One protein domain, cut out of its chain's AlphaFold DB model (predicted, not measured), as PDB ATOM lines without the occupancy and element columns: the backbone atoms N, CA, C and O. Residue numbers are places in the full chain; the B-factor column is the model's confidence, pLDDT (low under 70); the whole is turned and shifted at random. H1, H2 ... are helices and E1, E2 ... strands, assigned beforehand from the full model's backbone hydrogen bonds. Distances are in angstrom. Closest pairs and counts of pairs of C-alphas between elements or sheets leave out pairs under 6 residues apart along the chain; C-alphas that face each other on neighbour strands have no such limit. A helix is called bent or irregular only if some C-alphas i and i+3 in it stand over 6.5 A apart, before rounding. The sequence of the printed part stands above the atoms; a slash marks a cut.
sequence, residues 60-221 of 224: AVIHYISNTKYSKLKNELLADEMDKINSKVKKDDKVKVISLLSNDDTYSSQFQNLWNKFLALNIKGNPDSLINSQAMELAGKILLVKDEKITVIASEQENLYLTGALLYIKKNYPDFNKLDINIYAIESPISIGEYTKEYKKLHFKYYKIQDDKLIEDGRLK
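This is residues 60 to 221 of the 224 residues of an uncharacterized protein of Fusobacterium sp. HMSC073F01 (UniProt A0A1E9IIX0). A twisted sheet of six strands curls round the long helix H1 on one face, while H4 and H5 cover part of the other face, making three layers, helices on both faces of a sheet. H2 lies off the sheet at one end of the domain, and residues 87 to 93 stick out as a loop at the other. The printed part has 162 residues with six named helices and six named strands, in the order E1 H1 E2 H2 H3 H4 E3 H5 E4 H6 E5 E6; the sheet, in the order E2 E1 E3 E4 E5 E6, is mixed, and the class is mixed, helices and strands. The whole is compact, with a radius of gyration of the C-alphas of 15.3 A and spans of 51 by 42 by 29 A.

E1, residues 60 to 65, is parallel to E2, residues 95 to 101, with N 61 and O 96 2.8 A apart, within hydrogen-bond range. H1, residues 68 to 86, is on the sheet; its closest C-alphas to E3, residues 149 to 154, are those of Lys 74 and Ile 153, 6.9 A apart. E1, H1 and E2 form a strand-helix-strand unit, two parallel neighbour strands with a helix between, its crossover right-handed; so do E3, H5 at residues 156 to 172 and E4 at residues 180 to 186, and E4, H6 at residues 192 to 195 and E5 at residues 202 to 210. H2, residues 109 to 121, is not on the sheet and is close to but not clearly touching H5, with the C-alphas of Phe 111 and Gln 157 6.9 A apart. H5 is the hub: it touches H3, residues 127 to 130, at Leu 130 and Gly 164, whose C-alphas are 4.3 A apart; H4, residues 133 to 143, at Ala 135 and Ala 165, 4.4 A between C-alphas, at a steep tilt of 64 degrees; and H6 at Thr 163 and Ile 192, 5.6 A between C-alphas. H4 and H5 lie on the same face, opposite H1, at heights over the sheet of 10.3 A and 11.5 A. E3 is parallel to E1, N 62 and O 151 2.8 A apart, and to E4, N 152 and O 182 2.8 A apart. E5 is parallel to E4, N 205 and O 183 2.8 A apart, and forms a hairpin with the antiparallel E6, residues 213 to 216, N 208 and O 215 2.8 A apart. Every O i to N i+4 pair is within hydrogen-bond range in H2 and H4, but 13 of 15 in H1 and 12 of 13 in H5; H3 and H6 are too short for such a pair.

E1 begins at C-alpha 60 at (300.045, 353.075, 325.568). H1 is 26.8 A long and irregular, C-alphas 69 and 72 being 7.9 A apart. H5 measures 25.2 A, ending at C-alpha 172 at (298.492, 368.533, 310.925), and E5 25.4 A. E6 ends at C-alpha 216 at (297.829, 366.860, 343.005).

The two C-alphas farthest apart are those of Lys 91 and Ala 120, at 51.1 A. The printed part has no cut, and no link is long. The mean pLDDT of the printed part is 82.2; residues 65 to 68, 102 to 125 and 218 to 221 are under 70.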
ATOM      1  N   ALA A  60     298.698 352.533 325.687       91.88
ATOM      2  CA  ALA A  60     300.045 353.075 325.568       91.88
ATOM      3  C   ALA A  60     300.409 353.908 326.795       91.88
ATOM      4  O   ALA A  60     299.636 354.771 327.203       91.88
ATOM      5  N   VAL A  61     301.615 353.728 327.329       92.94
ATOM      6  CA  VAL A  61     302.216 354.655 328.296       92.94
ATOM      7  C   VAL A  61     303.470 355.265 327.684       92.94
ATOM      8  O   VAL A  61     304.417 354.553 327.352       92.94
ATOM      9  N   ILE A  62     303.475 356.584 327.520       92.00
ATOM     10  CA  ILE A  62     304.608 357.371 327.031       92.00
ATOM     11  C   ILE A  62     305.214 358.106 328.226       92.00
ATOM     12  O   ILE A  62     304.519 358.830 328.938       92.00
ATOM     13  N   HIS A  63     306.509 357.931 328.455       88.06
ATOM     14  CA  HIS A  63     307.222 358.589 329.547       88.06
ATOM     15  C   HIS A  63     308.655 358.909 329.133       88.06
ATOM     16  O   HIS A  63     309.217 358.263 328.249       88.06
ATOM     17  N   TYR A  64     309.263 359.888 329.793       81.44
ATOM     18  CA  TYR A  64     310.667 360.221 329.576       81.44
ATOM     19  C   TYR A  64     311.571 359.607 330.657       81.44
ATOM     20  O   TYR A  64     311.253 359.668 331.849       81.44
ATOM     21  N   ILE A  65     312.709 359.064 330.227       69.88
ATOM     22  CA  ILE A  65     313.786 358.471 331.022       69.88
ATOM     23  C   ILE A  65     315.053 359.334 330.920       69.88
ATOM     24  O   ILE A  65     315.475 359.653 329.812       69.88
ATOM     25  N   SER A  66     315.616 359.698 332.078       61.84
ATOM     26  CA  SER A  66     316.977 360.232 332.335       61.84
ATOM     27  C   SER A  66     316.946 361.159 333.553       61.84
ATOM     28  O   SER A  66     317.620 360.884 334.541       61.84
ATOM     29  N   ASN A  67     316.055 362.164 333.525       63.62
ATOM     30  CA  ASN A  67     316.008 363.258 334.495       63.62
ATOM     31  C   ASN A  67     316.056 362.754 335.948       63.62
ATOM     32  O   ASN A  67     315.068 362.237 336.479       63.62
ATOM     33  N   THR A  68     317.191 362.973 336.608       67.19
ATOM     34  CA  THR A  68     317.454 362.502 337.972       67.19
ATOM     35  C   THR A  68     316.519 363.139 339.006       67.19
ATOM     36  O   THR A  68     315.973 362.404 339.830       67.19
ATOM     37  N   LYS A  69     316.236 364.451 338.902       74.75
ATOM     38  CA  LYS A  69     315.307 365.228 339.764       74.75
ATOM     39  C   LYS A  69     313.900 364.618 339.809       74.75
ATOM     40  O   LYS A  69     313.286 364.594 340.871       74.75
ATOM     41  N   TYR A  70     313.394 364.095 338.689       79.38
ATOM     42  CA  TYR A  70     312.040 363.521 338.605       79.38
ATOM     43  C   TYR A  70     311.992 361.989 338.510       79.38
ATOM     44  O   TYR A  70     310.905 361.417 338.596       79.38
ATOM     45  N   SER A  71     313.136 361.325 338.327       78.06
ATOM     46  CA  SER A  71     313.261 359.891 338.014       78.06
ATOM     47  C   SER A  71     312.402 358.992 338.907       78.06
ATOM     48  O   SER A  71     311.531 358.274 338.417       78.06
ATOM     49  N   LYS A  72     312.592 359.086 340.229       83.38
ATOM     50  CA  LYS A  72     311.852 358.327 341.242       83.38
ATOM     51  C   LYS A  72     310.338 358.544 341.135       83.38
ATOM     52  O   LYS A  72     309.597 357.580 340.984       83.38
ATOM     53  N   LEU A  73     309.891 359.800 341.139       86.44
ATOM     54  CA  LEU A  73     308.466 360.156 341.133       86.44
ATOM     55  C   LEU A  73     307.761 359.775 339.820       86.44
ATOM     56  O   LEU A  73     306.604 359.358 339.825       86.44
ATOM     57  N   LYS A  74     308.466 359.864 338.686       86.06
ATOM     58  CA  LYS A  74     307.965 359.399 337.383       86.06
ATOM     59  C   LYS A  74     307.883 357.877 337.319       86.06
ATOM     60  O   LYS A  74     306.926 357.362 336.749       86.06
ATOM     61  N   ASN A  75     308.835 357.167 337.926       85.06
ATOM     62  CA  ASN A  75     308.797 355.709 338.038       85.06
ATOM     63  C   ASN A  75     307.670 355.232 338.970       85.06
ATOM     64  O   ASN A  75     307.026 354.232 338.662       85.06
ATOM     65  N   GLU A  76     307.383 355.959 340.055       86.88
ATOM     66  CA  GLU A  76     306.231 355.704 340.933       86.88
ATOM     67  C   GLU A  76     304.902 355.892 340.179       86.88
ATOM     68  O   GLU A  76     304.097 354.963 340.130       86.88
ATOM     69  N   LEU A  77     304.704 357.017 339.473       88.50
ATOM     70  CA  LEU A  77     303.514 357.215 338.626       88.50
ATOM     71  C   LEU A  77     303.389 356.181 337.498       88.50
ATOM     72  O   LEU A  77     302.278 355.766 337.165       88.50
ATOM     73  N   LEU A  78     304.511 355.772 336.899       88.31
ATOM     74  CA  LEU A  78     304.539 354.733 335.873       88.31
ATOM     75  C   LEU A  78     304.103 353.382 336.450       88.31
ATOM     76  O   LEU A  78     303.281 352.708 335.833       88.31
ATOM     77  N   ALA A  79     304.601 352.998 337.629       86.50
ATOM     78  CA  ALA A  79     304.190 351.774 338.313       86.50
ATOM     79  C   ALA A  79     302.689 351.798 338.650       86.50
ATOM     80  O   ALA A  79     301.959 350.885 338.261       86.50
ATOM     81  N   ASP A  80     302.208 352.890 339.253       88.69
ATOM     82  CA  ASP A  80     300.792 353.098 339.564       88.69
ATOM     83  C   ASP A  80     299.901 353.023 338.316       88.69
ATOM     84  O   ASP A  80     298.754 352.576 338.378       88.69
ATOM     85  N   GLU A  81     300.345 353.547 337.174       90.38
ATOM     86  CA  GLU A  81     299.581 353.471 335.927       90.38
ATOM     87  C   GLU A  81     299.612 352.070 335.315       90.38
ATOM     88  O   GLU A  81     298.567 351.571 334.894       90.38
ATOM     89  N   MET A  82     300.764 351.399 335.334       88.00
ATOM     90  CA  MET A  82     300.879 350.017 334.875       88.00
ATOM     91  C   MET A  82     299.992 349.078 335.702       88.00
ATOM     92  O   MET A  82     299.295 348.256 335.114       88.00
ATOM     93  N   ASP A  83     299.895 349.248 337.023       88.50
ATOM     94  CA  ASP A  83     298.971 348.472 337.862       88.50
ATOM     95  C   ASP A  83     297.491 348.792 337.562       88.50
ATOM     96  O   ASP A  83     296.651 347.886 337.453       88.50
ATOM     97  N   LYS A  84     297.153 350.066 337.307       89.00
ATOM     98  CA  LYS A  84     295.814 350.460 336.820       89.00
ATOM     99  C   LYS A  84     295.471 349.842 335.459       89.00
ATOM    100  O   LYS A  84     294.301 349.528 335.237       89.00
ATOM    101  N   ILE A  85     296.439 349.671 334.559       87.50
ATOM    102  CA  ILE A  85     296.248 349.005 333.261       87.50
ATOM    103  C   ILE A  85     296.129 347.487 333.457       87.50
ATOM    104  O   ILE A  85     295.173 346.885 332.970       87.50
ATOM    105  N   ASN A  86     297.018 346.878 334.247       85.56
ATOM    106  CA  ASN A  86     297.029 345.443 334.554       85.56
ATOM    107  C   ASN A  86     295.716 344.961 335.196       85.56
ATOM    108  O   ASN A  86     295.273 343.849 334.929       85.56
ATOM    109  N   SER A  87     295.046 345.800 335.994       86.56
ATOM    110  CA  SER A  87     293.717 345.486 336.555       86.56
ATOM    111  C   SER A  87     292.556 345.520 335.543       86.56
ATOM    112  O   SER A  87     291.455 345.075 335.865       86.56
ATOM    113  N   LYS A  88     292.774 346.043 334.326       86.88
ATOM    114  CA  LYS A  88     291.744 346.259 333.286       86.88
ATOM    115  C   LYS A  88     292.016 345.518 331.975       86.88
ATOM    116  O   LYS A  88     291.102 345.400 331.157       86.88
ATOM    117  N   VAL A  89     293.253 345.074 331.759       85.56
ATOM    118  CA  VAL A  89     293.711 344.409 330.534       85.56
ATOM    119  C   VAL A  89     293.012 343.057 330.355       85.56
ATOM    120  O   VAL A  89     292.933 342.242 331.277       85.56
ATOM    121  N   LYS A  90     292.469 342.804 329.163       84.50
ATOM    122  CA  LYS A  90     291.906 341.500 328.790       84.50
ATOM    123  C   LYS A  90     292.972 340.642 328.115       84.50
ATOM    124  O   LYS A  90     294.003 341.132 327.676       84.50
ATOM    125  N   LYS A  91     292.688 339.344 327.989       75.75
ATOM    126  CA  LYS A  91     293.609 338.322 327.456       75.75
ATOM    127  C   LYS A  91     294.298 338.691 326.129       75.75
ATOM    128  O   LYS A  91     295.423 338.250 325.911       75.75
ATOM    129  N   ASP A  92     293.612 339.438 325.266       79.38
ATOM    130  CA  ASP A  92     294.078 339.786 323.921       79.38
ATOM    131  C   ASP A  92     294.465 341.277 323.773       79.38
ATOM    132  O   ASP A  92     294.960 341.662 322.714       79.38
ATOM    133  N   ASP A  93     294.264 342.103 324.813       81.25
ATOM    134  CA  ASP A  93     294.678 343.514 324.826       81.25
ATOM    135  C   ASP A  93     296.211 343.615 324.961       81.25
ATOM    136  O   ASP A  93     296.854 342.812 325.646       81.25
ATOM    137  N   LYS A  94     296.812 344.624 324.331       84.00
ATOM    138  CA  LYS A  94     298.254 344.898 324.377       84.00
ATOM    139  C   LYS A  94     298.543 346.150 325.189       84.00
ATOM    140  O   LYS A  94     297.790 347.120 325.161       84.00
ATOM    141  N   VAL A  95     299.693 346.139 325.856       86.81
ATOM    142  CA  VAL A  95     300.247 347.307 326.546       86.81
ATOM    143  C   VAL A  95     301.578 347.667 325.896       86.81
ATOM    144  O   VAL A  95     302.479 346.830 325.814       86.81
ATOM    145  N   LYS A  96     301.698 348.902 325.414       89.50
ATOM    146  CA  LYS A  96     302.929 349.477 324.867       89.50
ATOM    147  C   LYS A  96     303.506 350.466 325.869       89.50
ATOM    148  O   LYS A  96     302.799 351.344 326.349       89.50
ATOM    149  N   VAL A  97     304.802 350.363 326.144       87.88
ATOM    150  CA  VAL A  97     305.538 351.370 326.917       87.88
ATOM    151  C   VAL A  97     306.550 352.019 325.983       87.88
ATOM    152  O   VAL A  97     307.351 351.327 325.355       87.88
ATOM    153  N   ILE A  98     306.467 353.340 325.843       87.62
ATOM    154  CA  ILE A  98     307.332 354.153 324.989       87.62
ATOM    155  C   ILE A  98     308.159 355.054 325.900       87.62
ATOM    156  O   ILE A  98     307.670 356.064 326.407       87.62
ATOM    157  N   SER A  99     309.419 354.679 326.090       85.75
ATOM    158  CA  SER A  99     310.399 355.478 326.822       85.75
ATOM    159  C   SER A  99     311.111 356.437 325.864       85.75
ATOM    160  O   SER A  99     311.608 356.019 324.816       85.75
ATOM    161  N   LEU A 100     311.159 357.720 326.213       82.50
ATOM    162  CA  LEU A 100     311.853 358.780 325.472       82.50
ATOM    163  C   LEU A 100     313.044 359.277 326.290       82.50
ATOM    164  O   LEU A 100     312.931 359.391 327.503       82.50
ATOM    165  N   LEU A 101     314.177 359.593 325.667       75.62
ATOM    166  CA  LEU A 101     315.293 360.196 326.402       75.62
ATOM    167  C   LEU A 101     314.985 361.671 326.685       75.62
ATOM    168  O   LEU A 101     314.581 362.399 325.778       75.62
ATOM    169  N   SER A 102     315.167 362.113 327.931       68.56
ATOM    170  CA  SER A 102     315.117 363.539 328.273       68.56
ATOM    171  C   SER A 102     316.525 364.137 328.222       68.56
ATOM    172  O   SER A 102     317.475 363.545 328.732       68.56
ATOM    173  N   ASN A 103     316.691 365.331 327.653       63.12
ATOM    174  CA  ASN A 103     317.990 366.025 327.604       63.12
ATOM    175  C   ASN A 103     318.246 366.847 328.888       63.12
ATOM    176  O   ASN A 103     318.740 367.972 328.830       63.12
ATOM    177  N   ASP A 104     317.821 366.312 330.032       54.53
ATOM    178  CA  ASP A 104     317.412 367.077 331.221       54.53
ATOM    179  C   ASP A 104     318.278 366.741 332.460       54.53
ATOM    180  O   ASP A 104     317.962 367.096 333.592       54.53
ATOM    181  N   ASP A 105     319.409 366.054 332.244       51.66
ATOM    182  CA  ASP A 105     320.366 365.640 333.292       51.66
ATOM    183  C   ASP A 105     321.170 366.813 333.885       51.66
ATOM    184  O   ASP A 105     321.889 366.675 334.873       51.66
ATOM    185  N   THR A 106     321.018 367.997 333.298       49.75
ATOM    186  CA  THR A 106     321.331 369.294 333.904       49.75
ATOM    187  C   THR A 106     320.223 370.269 333.527       49.75
ATOM    188  O   THR A 106     319.653 370.144 332.443       49.75
ATOM    189  N   TYR A 107     319.968 371.276 334.375       52.25
ATOM    190  CA  TYR A 107     319.166 372.463 334.035       52.25
ATOM    191  C   TYR A 107     319.813 373.158 332.828       52.25
ATOM    192  O   TYR A 107     320.687 374.017 332.964       52.25
ATOM    193  N   SER A 108     319.466 372.695 331.631       55.84
ATOM    194  CA  SER A 108     320.302 372.936 330.465       55.84
ATOM    195  C   SER A 108     320.205 374.399 330.041       55.84
ATOM    196  O   SER A 108     319.162 375.044 330.160       55.84
ATOM    197  N   SER A 109     321.282 374.933 329.464       55.03
ATOM    198  CA  SER A 109     321.226 376.243 328.806       55.03
ATOM    199  C   SER A 109     320.169 376.266 327.695       55.03
ATOM    200  O   SER A 109     319.609 377.317 327.401       55.03
ATOM    201  N   GLN A 110     319.831 375.103 327.122       57.00
ATOM    202  CA  GLN A 110     318.701 374.936 326.211       57.00
ATOM    203  C   GLN A 110     317.357 375.162 326.915       57.00
ATOM    204  O   GLN A 110     316.555 375.920 326.380       57.00
ATOM    205  N   PHE A 111     317.124 374.594 328.106       61.44
ATOM    206  CA  PHE A 111     315.922 374.875 328.899       61.44
ATOM    207  C   PHE A 111     315.836 376.341 329.303       61.44
ATOM    208  O   PHE A 111     314.815 376.966 329.062       61.44
ATOM    209  N   GLN A 112     316.912 376.917 329.845       62.69
ATOM    210  CA  GLN A 112     316.927 378.331 330.231       62.69
ATOM    211  C   GLN A 112     316.669 379.245 329.025       62.69
ATOM    212  O   GLN A 112     315.859 380.161 329.106       62.69
ATOM    213  N   ASN A 113     317.259 378.958 327.861       61.75
ATOM    214  CA  ASN A 113     316.968 379.697 326.630       61.75
ATOM    215  C   ASN A 113     315.547 379.454 326.101       61.75
ATOM    216  O   ASN A 113     314.958 380.360 325.516       61.75
ATOM    217  N   LEU A 114     314.986 378.258 326.283       63.62
ATOM    218  CA  LEU A 114     313.614 377.926 325.902       63.62
ATOM    219  C   LEU A 114     312.605 378.632 326.828       63.62
ATOM    220  O   LEU A 114     311.640 379.216 326.350       63.62
ATOM    221  N   TRP A 115     312.879 378.668 328.131       66.50
ATOM    222  CA  TRP A 115     312.112 379.377 329.152       66.50
ATOM    223  C   TRP A 115     312.176 380.896 328.964       66.50
ATOM    224  O   TRP A 115     311.141 381.554 328.907       66.50
ATOM    225  N   ASN A 116     313.369 381.449 328.733       63.59
ATOM    226  CA  ASN A 116     313.547 382.860 328.388       63.59
ATOM    227  C   ASN A 116     312.846 383.213 327.068       63.59
ATOM    228  O   ASN A 116     312.241 384.278 326.967       63.59
ATOM    229  N   LYS A 117     312.840 382.306 326.077       62.06
ATOM    230  CA  LYS A 117     311.999 382.449 324.879       62.06
ATOM    231  C   LYS A 117     310.512 382.438 325.228       62.06
ATOM    232  O   LYS A 117     309.806 383.287 324.709       62.06
ATOM    233  N   PHE A 118     310.021 381.562 326.103       64.56
ATOM    234  CA  PHE A 118     308.608 381.559 326.509       64.56
ATOM    235  C   PHE A 118     308.187 382.831 327.249       64.56
ATOM    236  O   PHE A 118     307.125 383.379 326.945       64.56
ATOM    237  N   LEU A 119     309.032 383.336 328.150       63.38
ATOM    238  CA  LEU A 119     308.836 384.624 328.818       63.38
ATOM    239  C   LEU A 119     308.819 385.786 327.808       63.38
ATOM    240  O   LEU A 119     307.958 386.657 327.897       63.38
ATOM    241  N   ALA A 120     309.716 385.774 326.817       57.09
ATOM    242  CA  ALA A 120     309.802 386.812 325.786       57.09
ATOM    243  C   ALA A 120     308.702 386.729 324.708       57.09
ATOM    244  O   ALA A 120     308.310 387.752 324.153       57.09
ATOM    245  N   LEU A 121     308.208 385.530 324.384       54.88
ATOM    246  CA  LEU A 121     307.286 385.302 323.264       54.88
ATOM    247  C   LEU A 121     305.821 385.588 323.590       54.88
ATOM    248  O   LEU A 121     305.026 385.624 322.655       54.88
ATOM    249  N   ASN A 122     305.464 385.769 324.872       56.00
ATOM    250  CA  ASN A 122     304.079 385.867 325.346       56.00
ATOM    251  C   ASN A 122     303.210 384.768 324.710       56.00
ATOM    252  O   ASN A 122     302.505 385.019 323.737       56.00
ATOM    253  N   ILE A 123     303.268 383.539 325.240       60.22
ATOM    254  CA  ILE A 123     302.714 382.317 324.609       60.22
ATOM    255  C   ILE A 123     301.249 382.472 324.125       60.22
ATOM    256  O   ILE A 123     300.857 381.844 323.143       60.22
ATOM    257  N   LYS A 124     300.457 383.374 324.727       61.34
ATOM    258  CA  LYS A 124     299.109 383.755 324.258       61.34
ATOM    259  C   LYS A 124     299.063 384.323 322.827       61.34
ATOM    260  O   LYS A 124     298.031 384.202 322.177       61.34
ATOM    261  N   GLY A 125     300.136 384.957 322.352       63.25
ATOM    262  CA  GLY A 125     300.253 385.570 321.024       63.25
ATOM    263  C   GLY A 125     300.922 384.692 319.960       63.25
ATOM    264  O   GLY A 125     300.650 384.883 318.778       63.25
ATOM    265  N   ASN A 126     301.769 383.727 320.341       78.12
ATOM    266  CA  ASN A 126     302.389 382.789 319.394       78.12
ATOM    267  C   ASN A 126     302.625 381.388 320.009       78.12
ATOM    268  O   ASN A 126     303.769 381.025 320.312       78.12
ATOM    269  N   PRO A 127     301.565 380.575 320.185       78.62
ATOM    270  CA  PRO A 127     301.689 379.223 320.728       78.62
ATOM    271  C   PRO A 127     302.428 378.262 319.781       78.62
ATOM    272  O   PRO A 127     303.071 377.327 320.252       78.62
ATOM    273  N   ASP A 128     302.427 378.510 318.466       82.25
ATOM    274  CA  ASP A 128     303.140 377.685 317.474       82.25
ATOM    275  C   ASP A 128     304.660 377.626 317.721       82.25
ATOM    276  O   ASP A 128     305.318 376.680 317.295       82.25
ATOM    277  N   SER A 129     305.220 378.579 318.474       81.06
ATOM    278  CA  SER A 129     306.622 378.558 318.924       81.06
ATOM    279  C   SER A 129     307.002 377.360 319.812       81.06
ATOM    280  O   SER A 129     308.186 377.043 319.938       81.06
ATOM    281  N   LEU A 130     306.017 376.659 320.392       81.88
ATOM    282  CA  LEU A 130     306.204 375.397 321.121       81.88
ATOM    283  C   LEU A 130     306.538 374.210 320.193       81.88
ATOM    284  O   LEU A 130     307.037 373.188 320.664       81.88
ATOM    285  N   ILE A 131     306.270 374.321 318.887       87.69
ATOM    286  CA  ILE A 131     306.488 373.257 317.897       87.69
ATOM    287  C   ILE A 131     307.977 373.214 317.507       87.69
ATOM    288  O   ILE A 131     308.407 373.773 316.501       87.69
ATOM    289  N   ASN A 132     308.774 372.542 318.337       82.94
ATOM    290  CA  ASN A 132     310.186 372.233 318.093       82.94
ATOM    291  C   ASN A 132     310.392 370.747 317.726       82.94
ATOM    292  O   ASN A 132     309.439 369.974 317.636       82.94
ATOM    293  N   SER A 133     311.642 370.328 317.503       84.44
ATOM    294  CA  SER A 133     311.959 368.949 317.108       84.44
ATOM    295  C   SER A 133     311.559 367.910 318.161       84.44
ATOM    296  O   SER A 133     311.056 366.851 317.792       84.44
ATOM    297  N   GLN A 134     311.701 368.211 319.457       86.75
ATOM    298  CA  GLN A 134     311.280 367.318 320.545       86.75
ATOM    299  C   GLN A 134     309.750 367.173 320.606       86.75
ATOM    300  O   GLN A 134     309.230 366.071 320.779       86.75
ATOM    301  N   ALA A 135     309.022 368.275 320.407       89.06
ATOM    302  CA  ALA A 135     307.568 368.278 320.281       89.06
ATOM    303  C   ALA A 135     307.094 367.474 319.057       89.06
ATOM    304  O   ALA A 135     306.138 366.706 319.154       89.06
ATOM    305  N   MET A 136     307.777 367.600 317.914       88.81
ATOM    306  CA  MET A 136     307.488 366.803 316.714       88.81
ATOM    307  C   MET A 136     307.800 365.314 316.908       88.81
ATOM    308  O   MET A 136     307.028 364.474 316.442       88.81
ATOM    309  N   GLU A 137     308.874 364.962 317.624       90.31
ATOM    310  CA  GLU A 137     309.151 363.565 317.972       90.31
ATOM    311  C   GLU A 137     308.026 362.993 318.842       90.31
ATOM    312  O   GLU A 137     307.421 361.990 318.462       90.31
ATOM    313  N   LEU A 138     307.697 363.643 319.964       93.50
ATOM    314  CA  LEU A 138     306.620 363.202 320.854       93.50
ATOM    315  C   LEU A 138     305.276 363.110 320.114       93.50
ATOM    316  O   LEU A 138     304.545 362.135 320.297       93.50
ATOM    317  N   ALA A 139     304.973 364.060 319.224       94.69
ATOM    318  CA  ALA A 139     303.792 363.996 318.371       94.69
ATOM    319  C   ALA A 139     303.777 362.737 317.492       94.69
ATOM    320  O   ALA A 139     302.759 362.048 317.422       94.69
ATOM    321  N   GLY A 140     304.908 362.391 316.871       92.31
ATOM    322  CA  GLY A 140     305.062 361.144 316.122       92.31
ATOM    323  C   GLY A 140     304.807 359.904 316.985       92.31
ATOM    324  O   GLY A 140     304.106 358.991 316.554       92.31
ATOM    325  N   LYS A 141     305.301 359.883 318.231       93.81
ATOM    326  CA  LYS A 141     305.093 358.764 319.172       93.81
ATOM    327  C   LYS A 141     303.626 358.629 319.583       93.81
ATOM    328  O   LYS A 141     303.117 357.516 319.566       93.81
ATOM    329  N   ILE A 142     302.938 359.737 319.876       94.81
ATOM    330  CA  ILE A 142     301.489 359.764 320.151       94.81
ATOM    331  C   ILE A 142     300.707 359.245 318.934       94.81
ATOM    332  O   ILE A 142     299.824 358.401 319.076       94.81
ATOM    333  N   LEU A 143     301.057 359.685 317.720       92.75
ATOM    334  CA  LEU A 143     300.375 359.264 316.491       92.75
ATOM    335  C   LEU A 143     300.588 357.779 316.138       92.75
ATOM    336  O   LEU A 143     299.710 357.184 315.515       92.75
ATOM    337  N   LEU A 144     301.691 357.153 316.572       91.12
ATOM    338  CA  LEU A 144     301.925 355.703 316.434       91.12
ATOM    339  C   LEU A 144     300.994 354.836 317.307       91.12
ATOM    340  O   LEU A 144     300.851 353.642 317.040       91.12
ATOM    341  N   VAL A 145     300.376 355.420 318.339       90.94
ATOM    342  CA  VAL A 145     299.459 354.752 319.286       90.94
ATOM    343  C   VAL A 145     298.097 355.453 319.364       90.94
ATOM    344  O   VAL A 145     297.352 355.303 320.324       90.94
ATOM    345  N   LYS A 146     297.743 356.213 318.324       90.12
ATOM    346  CA  LYS A 146     296.540 357.065 318.245       90.12
ATOM    347  C   LYS A 146     295.192 356.361 318.454       90.12
ATOM    348  O   LYS A 146     294.205 357.024 318.759       90.12
ATOM    349  N   ASP A 147     295.141 355.052 318.220       87.56
ATOM    350  CA  ASP A 147     293.935 354.224 318.334       87.56
ATOM    351  C   ASP A 147     293.824 353.545 319.720       87.56
ATOM    352  O   ASP A 147     292.865 352.820 319.990       87.56
ATOM    353  N   GLU A 148     294.803 353.793 320.597       89.38
ATOM    354  CA  GLU A 148     294.958 353.221 321.937       89.38
ATOM    355  C   GLU A 148     294.487 354.207 323.015       89.38
ATOM    356  O   GLU A 148     294.288 355.398 322.762       89.38
ATOM    357  N   LYS A 149     294.333 353.725 324.252       91.44
ATOM    358  CA  LYS A 149     294.234 354.612 325.418       91.44
ATOM    359  C   LYS A 149     295.635 355.049 325.808       91.44
ATOM    360  O   LYS A 149     296.424 354.226 326.271       91.44
ATOM    361  N   ILE A 150     295.934 356.325 325.610       94.62
ATOM    362  CA  ILE A 150     297.271 356.869 325.818       94.62
ATOM    363  C   ILE A 150     297.356 357.441 327.235       94.62
ATOM    364  O   ILE A 150     296.468 358.166 327.681       94.62
ATOM    365  N   THR A 151     298.448 357.164 327.933       95.56
ATOM    366  CA  THR A 151     298.870 357.904 329.118       95.56
ATOM    367  C   THR A 151     300.233 358.531 328.841       95.56
ATOM    368  O   THR A 151     301.138 357.850 328.369       95.56
ATOM    369  N   VAL A 152     300.395 359.825 329.122       95.75
ATOM    370  CA  VAL A 152     301.669 360.549 329.008       95.75
ATOM    371  C   VAL A 152     302.095 361.040 330.389       95.75
ATOM    372  O   VAL A 152     301.311 361.692 331.078       95.75
ATOM    373  N   ILE A 153     303.336 360.748 330.784       93.00
ATOM    374  CA  ILE A 153     303.953 361.224 332.031       93.00
ATOM    375  C   ILE A 153     305.091 362.185 331.670       93.00
ATOM    376  O   ILE A 153     306.086 361.765 331.073       93.00
ATOM    377  N   ALA A 154     304.942 363.460 332.036       90.88
ATOM    378  CA  ALA A 154     305.851 364.542 331.661       90.88
ATOM    379  C   ALA A 154     306.192 365.452 332.858       90.88
ATOM    380  O   ALA A 154     305.314 365.845 333.630       90.88
ATOM    381  N   SER A 155     307.472 365.797 333.011       88.56
ATOM    382  CA  SER A 155     307.968 366.788 333.983       88.56
ATOM    383  C   SER A 155     308.135 368.199 333.388       88.56
ATOM    384  O   SER A 155     307.918 368.396 332.199       88.56
ATOM    385  N   GLU A 156     308.489 369.187 334.218       84.25
ATOM    386  CA  GLU A 156     308.674 370.629 333.930       84.25
ATOM    387  C   GLU A 156     308.960 370.985 332.450       84.25
ATOM    388  O   GLU A 156     308.098 371.553 331.777       84.25
ATOM    389  N   GLN A 157     310.123 370.596 331.911       81.25
ATOM    390  CA  GLN A 157     310.508 370.845 330.514       81.25
ATOM    391  C   GLN A 157     309.698 370.029 329.493       81.25
ATOM    392  O   GLN A 157     309.325 370.524 328.429       81.25
ATOM    393  N   GLU A 158     309.397 368.776 329.814       87.75
ATOM    394  CA  GLU A 158     308.685 367.833 328.948       87.75
ATOM    395  C   GLU A 158     307.221 368.243 328.727       87.75
ATOM    396  O   GLU A 158     306.664 367.992 327.660       87.75
ATOM    397  N   ASN A 159     306.610 368.951 329.682       88.69
ATOM    398  CA  ASN A 159     305.273 369.538 329.541       88.69
ATOM    399  C   ASN A 159     305.212 370.590 328.414       88.69
ATOM    400  O   ASN A 159     304.179 370.746 327.753       88.69
ATOM    401  N   LEU A 160     306.326 371.272 328.132       85.94
ATOM    402  CA  LEU A 160     306.443 372.225 327.021       85.94
ATOM    403  C   LEU A 160     306.506 371.470 325.682       85.94
ATOM    404  O   LEU A 160     305.810 371.839 324.734       85.94
ATOM    405  N   TYR A 161     307.244 370.354 325.630       88.94
ATOM    406  CA  TYR A 161     307.257 369.447 324.477       88.94
ATOM    407  C   TYR A 161     305.895 368.788 324.235       88.94
ATOM    408  O   TYR A 161     305.461 368.710 323.091       88.94
ATOM    409  N   LEU A 162     305.184 368.383 325.291       93.31
ATOM    410  CA  LEU A 162     303.823 367.847 325.210       93.31
ATOM    411  C   LEU A 162     302.831 368.882 324.674       93.31
ATOM    412  O   LEU A 162     302.032 368.567 323.792       93.31
ATOM    413  N   THR A 163     302.914 370.130 325.133       91.12
ATOM    414  CA  THR A 163     302.055 371.207 324.616       91.12
ATOM    415  C   THR A 163     302.337 371.467 323.134       91.12
ATOM    416  O   THR A 163     301.407 371.505 322.330       91.12
ATOM    417  N   GLY A 164     303.613 371.551 322.741       91.62
ATOM    418  CA  GLY A 164     304.013 371.654 321.335       91.62
ATOM    419  C   GLY A 164     303.564 370.463 320.488       91.62
ATOM    420  O   GLY A 164     303.093 370.649 319.367       91.62
ATOM    421  N   ALA A 165     303.645 369.242 321.024       94.94
ATOM    422  CA  ALA A 165     303.222 368.025 320.339       94.94
ATOM    423  C   ALA A 165     301.715 368.041 320.057       94.94
ATOM    424  O   ALA A 165     301.286 367.756 318.940       94.94
ATOM    425  N   LEU A 166     300.906 368.438 321.043       95.06
ATOM    426  CA  LEU A 166     299.454 368.551 320.899       95.06
ATOM    427  C   LEU A 166     299.057 369.696 319.952       95.06
ATOM    428  O   LEU A 166     298.108 369.544 319.182       95.06
ATOM    429  N   LEU A 167     299.798 370.807 319.921       93.00
ATOM    430  CA  LEU A 167     299.602 371.862 318.916       93.00
ATOM    431  C   LEU A 167     299.952 371.373 317.500       93.00
ATOM    432  O   LEU A 167     299.169 371.567 316.568       93.00
ATOM    433  N   TYR A 168     301.072 370.665 317.339       94.50
ATOM    434  CA  TYR A 168     301.478 370.080 316.060       94.50
ATOM    435  C   TYR A 168     300.467 369.048 315.543       94.50
ATOM    436  O   TYR A 168     300.068 369.113 314.379       94.50
ATOM    437  N   ILE A 169     300.011 368.129 316.401       95.31
ATOM    438  CA  ILE A 169     298.983 367.137 316.056       95.31
ATOM    439  C   ILE A 169     297.696 367.843 315.629       95.31
ATOM    440  O   ILE A 169     297.177 367.546 314.559       95.31
ATOM    441  N   LYS A 170     297.213 368.818 316.406       92.56
ATOM    442  CA  LYS A 170     295.997 369.583 316.086       92.56
ATOM    443  C   LYS A 170     296.074 370.239 314.703       92.56
ATOM    444  O   LYS A 170     295.101 370.220 313.956       92.56
ATOM    445  N   LYS A 171     297.235 370.811 314.367       91.69
ATOM    446  CA  LYS A 171     297.471 371.535 313.111       91.69
ATOM    447  C   LYS A 171     297.580 370.620 311.886       91.69
ATOM    448  O   LYS A 171     297.189 371.034 310.800       91.69
ATOM    449  N   ASN A 172     298.111 369.405 312.047       92.69
ATOM    450  CA  ASN A 172     298.492 368.533 310.925       92.69
ATOM    451  C   ASN A 172     297.690 367.219 310.830       92.69
ATOM    452  O   ASN A 172     297.742 366.551 309.800       92.69
ATOM    453  N   TYR A 173     296.958 366.824 311.876       91.44
ATOM    454  CA  TYR A 173     296.207 365.569 311.933       91.44
ATOM    455  C   TYR A 173     294.700 365.842 312.107       91.44
ATOM    456  O   TYR A 173     294.265 366.189 313.206       91.44
ATOM    457  N   PRO A 174     293.863 365.653 311.063       86.06
ATOM    458  CA  PRO A 174     292.453 366.072 311.083       86.06
ATOM    459  C   PRO A 174     291.602 365.327 312.124       86.06
ATOM    460  O   PRO A 174     290.562 365.814 312.556       86.06
ATOM    461  N   ASP A 175     292.066 364.157 312.558       87.44
ATOM    462  CA  ASP A 175     291.389 363.274 313.502       87.44
ATOM    463  C   ASP A 175     291.838 363.477 314.965       87.44
ATOM    464  O   ASP A 175     291.532 362.640 315.817       87.44
ATOM    465  N   PHE A 176     292.539 364.575 315.294       88.25
ATOM    466  CA  PHE A 176     293.095 364.831 316.638       88.25
ATOM    467  C   PHE A 176     292.064 364.698 317.772       88.25
ATOM    468  O   PHE A 176     292.377 364.198 318.849       88.25
ATOM    469  N   ASN A 177     290.807 365.055 317.503       88.12
ATOM    470  CA  ASN A 177     289.687 364.957 318.442       88.12
ATOM    471  C   ASN A 177     289.285 363.528 318.844       88.12
ATOM    472  O   ASN A 177     288.454 363.363 319.739       88.12
ATOM    473  N   LYS A 178     289.823 362.500 318.176       87.94
ATOM    474  CA  LYS A 178     289.594 361.088 318.513       87.94
ATOM    475  C   LYS A 178     290.586 360.561 319.557       87.94
ATOM    476  O   LYS A 178     290.266 359.561 320.196       87.94
ATOM    477  N   LEU A 179     291.734 361.227 319.728       90.44
ATOM    478  CA  LEU A 179     292.798 360.837 320.657       90.44
ATOM    479  C   LEU A 179     292.302 360.896 322.104       90.44
ATOM    480  O   LEU A 179     291.759 361.914 322.520       90.44
ATOM    481  N   ASP A 180     292.507 359.813 322.850       91.81
ATOM    482  CA  ASP A 180     292.075 359.625 324.238       91.81
ATOM    483  C   ASP A 180     293.334 359.558 325.118       91.81
ATOM    484  O   ASP A 180     294.047 358.551 325.101       91.81
ATOM    485  N   ILE A 181     293.680 360.673 325.778       94.62
ATOM    486  CA  ILE A 181     294.984 360.847 326.440       94.62
ATOM    487  C   ILE A 181     294.818 361.285 327.898       94.62
ATOM    488  O   ILE A 181     294.323 362.376 328.185       94.62
ATOM    489  N   ASN A 182     295.324 360.474 328.823       94.69
ATOM    490  CA  ASN A 182     295.559 360.860 330.212       94.69
ATOM    491  C   ASN A 182     296.942 361.513 330.325       94.69
ATOM    492  O   ASN A 182     297.932 360.962 329.851       94.69
ATOM    493  N   ILE A 183     297.028 362.681 330.949       94.31
ATOM    494  CA  ILE A 183     298.261 363.466 331.053       94.31
ATOM    495  C   ILE A 183     298.588 363.669 332.530       94.31
ATOM    496  O   ILE A 183     297.843 364.334 333.246       94.31
ATOM    497  N   TYR A 184     299.714 363.106 332.964       93.56
ATOM    498  CA  TYR A 184     300.304 363.299 334.284       93.56
ATOM    499  C   TYR A 184     301.434 364.330 334.156       93.56
ATOM    500  O   TYR A 184     302.528 364.008 333.689       93.56
ATOM    501  N   ALA A 185     301.146 365.576 334.531       91.50
ATOM    502  CA  ALA A 185     302.017 366.730 334.324       91.50
ATOM    503  C   ALA A 185     302.638 367.197 335.654       91.50
ATOM    504  O   ALA A 185     301.981 367.857 336.462       91.50
ATOM    505  N   ILE A 186     303.903 366.843 335.892       89.94
ATOM    506  CA  ILE A 186     304.654 367.159 337.119       89.94
ATOM    507  C   ILE A 186     305.362 368.507 336.962       89.94
ATOM    508  O   ILE A 186     306.066 368.705 335.974       89.94
ATOM    509  N   GLU A 187     305.217 369.411 337.936       87.06
ATOM    510  CA  GLU A 187     305.824 370.754 337.928       87.06
ATOM    511  C   GLU A 187     305.579 371.503 336.604       87.06
ATOM    512  O   GLU A 187     306.470 372.145 336.054       87.06
ATOM    513  N   SER A 188     304.367 371.385 336.044       85.94
ATOM    514  CA  SER A 188     304.052 372.015 334.759       85.94
ATOM    515  C   SER A 188     304.144 373.542 334.869       85.94
ATOM    516  O   SER A 188     303.377 374.136 335.634       85.94
ATOM    517  N   PRO A 189     305.015 374.202 334.084       78.31
ATOM    518  CA  PRO A 189     305.184 375.652 334.144       78.31
ATOM    519  C   PRO A 189     304.053 376.412 333.431       78.31
ATOM    520  O   PRO A 189     303.946 377.630 333.553       78.31
ATOM    521  N   ILE A 190     303.208 375.701 332.675       79.00
ATOM    522  CA  ILE A 190     302.060 376.240 331.940       79.00
ATOM    523  C   ILE A 190     300.815 375.370 332.137       79.00
ATOM    524  O   ILE A 190     300.907 374.168 332.404       79.00
ATOM    525  N   SER A 191     299.636 375.961 331.931       82.62
ATOM    526  CA  SER A 191     298.410 375.194 331.709       82.62
ATOM    527  C   SER A 191     298.415 374.630 330.289       82.62
ATOM    528  O   SER A 191     298.124 375.351 329.337       82.62
ATOM    529  N   ILE A 192     298.709 373.338 330.128       85.75
ATOM    530  CA  ILE A 192     298.629 372.664 328.819       85.75
ATOM    531  C   ILE A 192     297.194 372.768 328.276       85.75
ATOM    532  O   ILE A 192     296.977 373.087 327.106       85.75
ATOM    533  N   GLY A 193     296.215 372.607 329.173       81.75
ATOM    534  CA  GLY A 193     294.786 372.692 328.877       81.75
ATOM    535  C   GLY A 193     294.341 374.024 328.266       81.75
ATOM    536  O   GLY A 193     293.354 374.037 327.535       81.75
ATOM    537  N   GLU A 194     295.063 375.135 328.478       82.06
ATOM    538  CA  GLU A 194     294.735 376.410 327.821       82.06
ATOM    539  C   GLU A 194     294.938 376.379 326.306       82.06
ATOM    540  O   GLU A 194     294.156 376.991 325.577       82.06
ATOM    541  N   TYR A 195     295.945 375.640 325.840       81.56
ATOM    542  CA  TYR A 195     296.345 375.560 324.433       81.56
ATOM    543  C   TYR A 195     295.638 374.424 323.683       81.56
ATOM    544  O   TYR A 195     295.616 374.396 322.452       81.56
ATOM    545  N   THR A 196     295.018 373.495 324.419       83.56
ATOM    546  CA  THR A 196     294.435 372.260 323.880       83.56
ATOM    547  C   THR A 196     292.929 372.124 324.136       83.56
ATOM    548  O   THR A 196     292.399 371.028 323.989       83.56
ATOM    549  N   LYS A 197     292.223 373.213 324.483       85.12
ATOM    550  CA  LYS A 197     290.776 373.229 324.821       85.12
ATOM    551  C   LYS A 197     289.855 372.566 323.793       85.12
ATOM    552  O   LYS A 197     288.779 372.101 324.140       85.12
ATOM    553  N   GLU A 198     290.256 372.557 322.524       85.69
ATOM    554  CA  GLU A 198     289.471 371.953 321.442       85.69
ATOM    555  C   GLU A 198     289.492 370.420 321.463       85.69
ATOM    556  O   GLU A 198     288.578 369.809 320.914       85.69
ATOM    557  N   TYR A 199     290.490 369.796 322.100       89.19
ATOM    558  CA  TYR A 199     290.545 368.345 322.238       89.19
ATOM    559  C   TYR A 199     289.461 367.840 323.192       89.19
ATOM    560  O   TYR A 199     289.442 368.168 324.376       89.19
ATOM    561  N   LYS A 200     288.613 366.935 322.701       87.69
ATOM    562  CA  LYS A 200     287.459 366.414 323.455       87.69
ATOM    563  C   LYS A 200     287.785 365.378 324.542       87.69
ATOM    564  O   LYS A 200     286.890 365.016 325.300       87.69
ATOM    565  N   LYS A 201     289.013 364.850 324.581       89.62
ATOM    566  CA  LYS A 201     289.414 363.710 325.427       89.62
ATOM    567  C   LYS A 201     290.864 363.809 325.927       89.62
ATOM    568  O   LYS A 201     291.638 362.854 325.849       89.62
ATOM    569  N   LEU A 202     291.249 364.986 326.416       91.12
ATOM    570  CA  LEU A 202     292.456 365.122 327.233       91.12
ATOM    571  C   LEU A 202     292.053 365.166 328.704       91.12
ATOM    572  O   LEU A 202     291.239 365.995 329.111       91.12
ATOM    573  N   HIS A 203     292.633 364.273 329.495       91.38
ATOM    574  CA  HIS A 203     292.358 364.125 330.918       91.38
ATOM    575  C   HIS A 203     293.611 364.500 331.703       91.38
ATOM    576  O   HIS A 203     294.554 363.719 331.799       91.38
ATOM    577  N   PHE A 204     293.643 365.720 332.232       89.19
ATOM    578  CA  PHE A 204     294.819 366.255 332.911       89.19
ATOM    579  C   PHE A 204     294.806 365.968 334.413       89.19
ATOM    580  O   PHE A 204     293.807 366.201 335.089       89.19
ATOM    581  N   LYS A 205     295.961 365.555 334.933       91.56
ATOM    582  CA  LYS A 205     296.308 365.567 336.353       91.56
ATOM    583  C   LYS A 205     297.627 366.304 336.503       91.56
ATOM    584  O   LYS A 205     298.657 365.861 335.992       91.56
ATOM    585  N   TYR A 206     297.584 367.441 337.179       90.88
ATOM    586  CA  TYR A 206     298.771 368.237 337.453       90.88
ATOM    587  C   TYR A 206     299.292 367.899 338.840       90.88
ATOM    588  O   TYR A 206     298.507 367.752 339.773       90.88
ATOM    589  N   TYR A 207     300.607 367.792 338.977       90.44
ATOM    590  CA  TYR A 207     301.261 367.489 340.242       90.44
ATOM    591  C   TYR A 207     302.314 368.536 340.565       90.44
ATOM    592  O   TYR A 207     303.028 369.013 339.680       90.44
ATOM    593  N   LYS A 208     302.436 368.842 341.851       89.44
ATOM    594  CA  LYS A 208     303.576 369.541 342.434       89.44
ATOM    595  C   LYS A 208     304.396 368.604 343.299       89.44
ATOM    596  O   LYS A 208     303.869 367.614 343.806       89.44
ATOM    597  N   ILE A 209     305.668 368.931 343.476       86.50
ATOM    598  CA  ILE A 209     306.552 368.259 344.417       86.50
ATOM    599  C   ILE A 209     306.558 369.041 345.724       86.50
ATOM    600  O   ILE A 209     306.894 370.222 345.761       86.50
ATOM    601  N   GLN A 210     306.214 368.351 346.803       85.44
ATOM    602  CA  GLN A 210     306.379 368.834 348.165       85.44
ATOM    603  C   GLN A 210     306.952 367.690 349.003       85.44
ATOM    604  O   GLN A 210     306.414 366.586 348.968       85.44
ATOM    605  N   ASP A 211     308.046 367.945 349.723       85.44
ATOM    606  CA  ASP A 211     308.712 366.974 350.607       85.44
ATOM    607  C   ASP A 211     308.973 365.609 349.926       85.44
ATOM    608  O   ASP A 211     308.608 364.550 350.444       85.44
ATOM    609  N   ASP A 212     309.547 365.657 348.716       80.81
ATOM    610  CA  ASP A 212     309.810 364.518 347.818       80.81
ATOM    611  C   ASP A 212     308.584 363.637 347.503       80.81
ATOM    612  O   ASP A 212     308.710 362.433 347.260       80.81
ATOM    613  N   LYS A 213     307.382 364.229 347.489       84.88
ATOM    614  CA  LYS A 213     306.117 363.570 347.131       84.88
ATOM    615  C   LYS A 213     305.347 364.362 346.087       84.88
ATOM    616  O   LYS A 213     305.380 365.589 346.065       84.88
ATOM    617  N   LEU A 214     304.594 363.640 345.261       87.94
ATOM    618  CA  LEU A 214     303.653 364.222 344.310       87.94
ATOM    619  C   LEU A 214     302.335 364.571 345.008       87.94
ATOM    620  O   LEU A 214     301.620 363.690 345.482       87.94
ATOM    621  N   ILE A 215     301.999 365.857 345.022       89.69
ATOM    622  CA  ILE A 215     300.721 366.397 345.493       89.69
ATOM    623  C   ILE A 215     299.928 366.867 344.274       89.69
ATOM    624  O   ILE A 215     300.453 367.621 343.456       89.69
ATOM    625  N   GLU A 216     298.677 366.428 344.124       88.81
ATOM    626  CA  GLU A 216     297.829 366.860 343.005       88.81
ATOM    627  C   GLU A 216     297.508 368.362 343.128       88.81
ATOM    628  O   GLU A 216     296.936 368.819 344.121       88.81
ATOM    629  N   ASP A 217     297.895 369.150 342.124       82.31
ATOM    630  CA  ASP A 217     297.737 370.602 342.127       82.31
ATOM    631  C   ASP A 217     296.370 371.002 341.562       82.31
ATOM    632  O   ASP A 217     296.173 371.166 340.354       82.31
ATOM    633  N   GLY A 218     295.417 371.221 342.470       69.00
ATOM    634  CA  GLY A 218     294.056 371.653 342.146       69.00
ATOM    635  C   GLY A 218     293.950 372.990 341.394       69.00
ATOM    636  O   GLY A 218     292.864 373.305 340.904       69.00
ATOM    637  N   ARG A 219     295.048 373.753 341.240       57.50
ATOM    638  CA  ARG A 219     295.111 375.000 340.445       57.50
ATOM    639  C   ARG A 219     294.700 374.841 338.981       57.50
ATOM    640  O   ARG A 219     294.437 375.845 338.327       57.50
ATOM    641  N   LEU A 220     294.644 373.613 338.466       49.22
ATOM    642  CA  LEU A 220     294.307 373.325 337.072       49.22
ATOM    643  C   LEU A 220     293.071 372.425 336.914       49.22
ATOM    644  O   LEU A 220     292.927 371.722 335.913       49.22
ATOM    645  N   LYS A 221     292.110 372.543 337.845       40.53
ATOM    646  CA  LYS A 221     290.694 372.274 337.546       40.53
ATOM    647  C   LYS A 221     290.200 373.270 336.492       40.53
ATOM    648  O   LYS A 221     289.630 374.308 336.819       40.53
TER     649      LYS A 221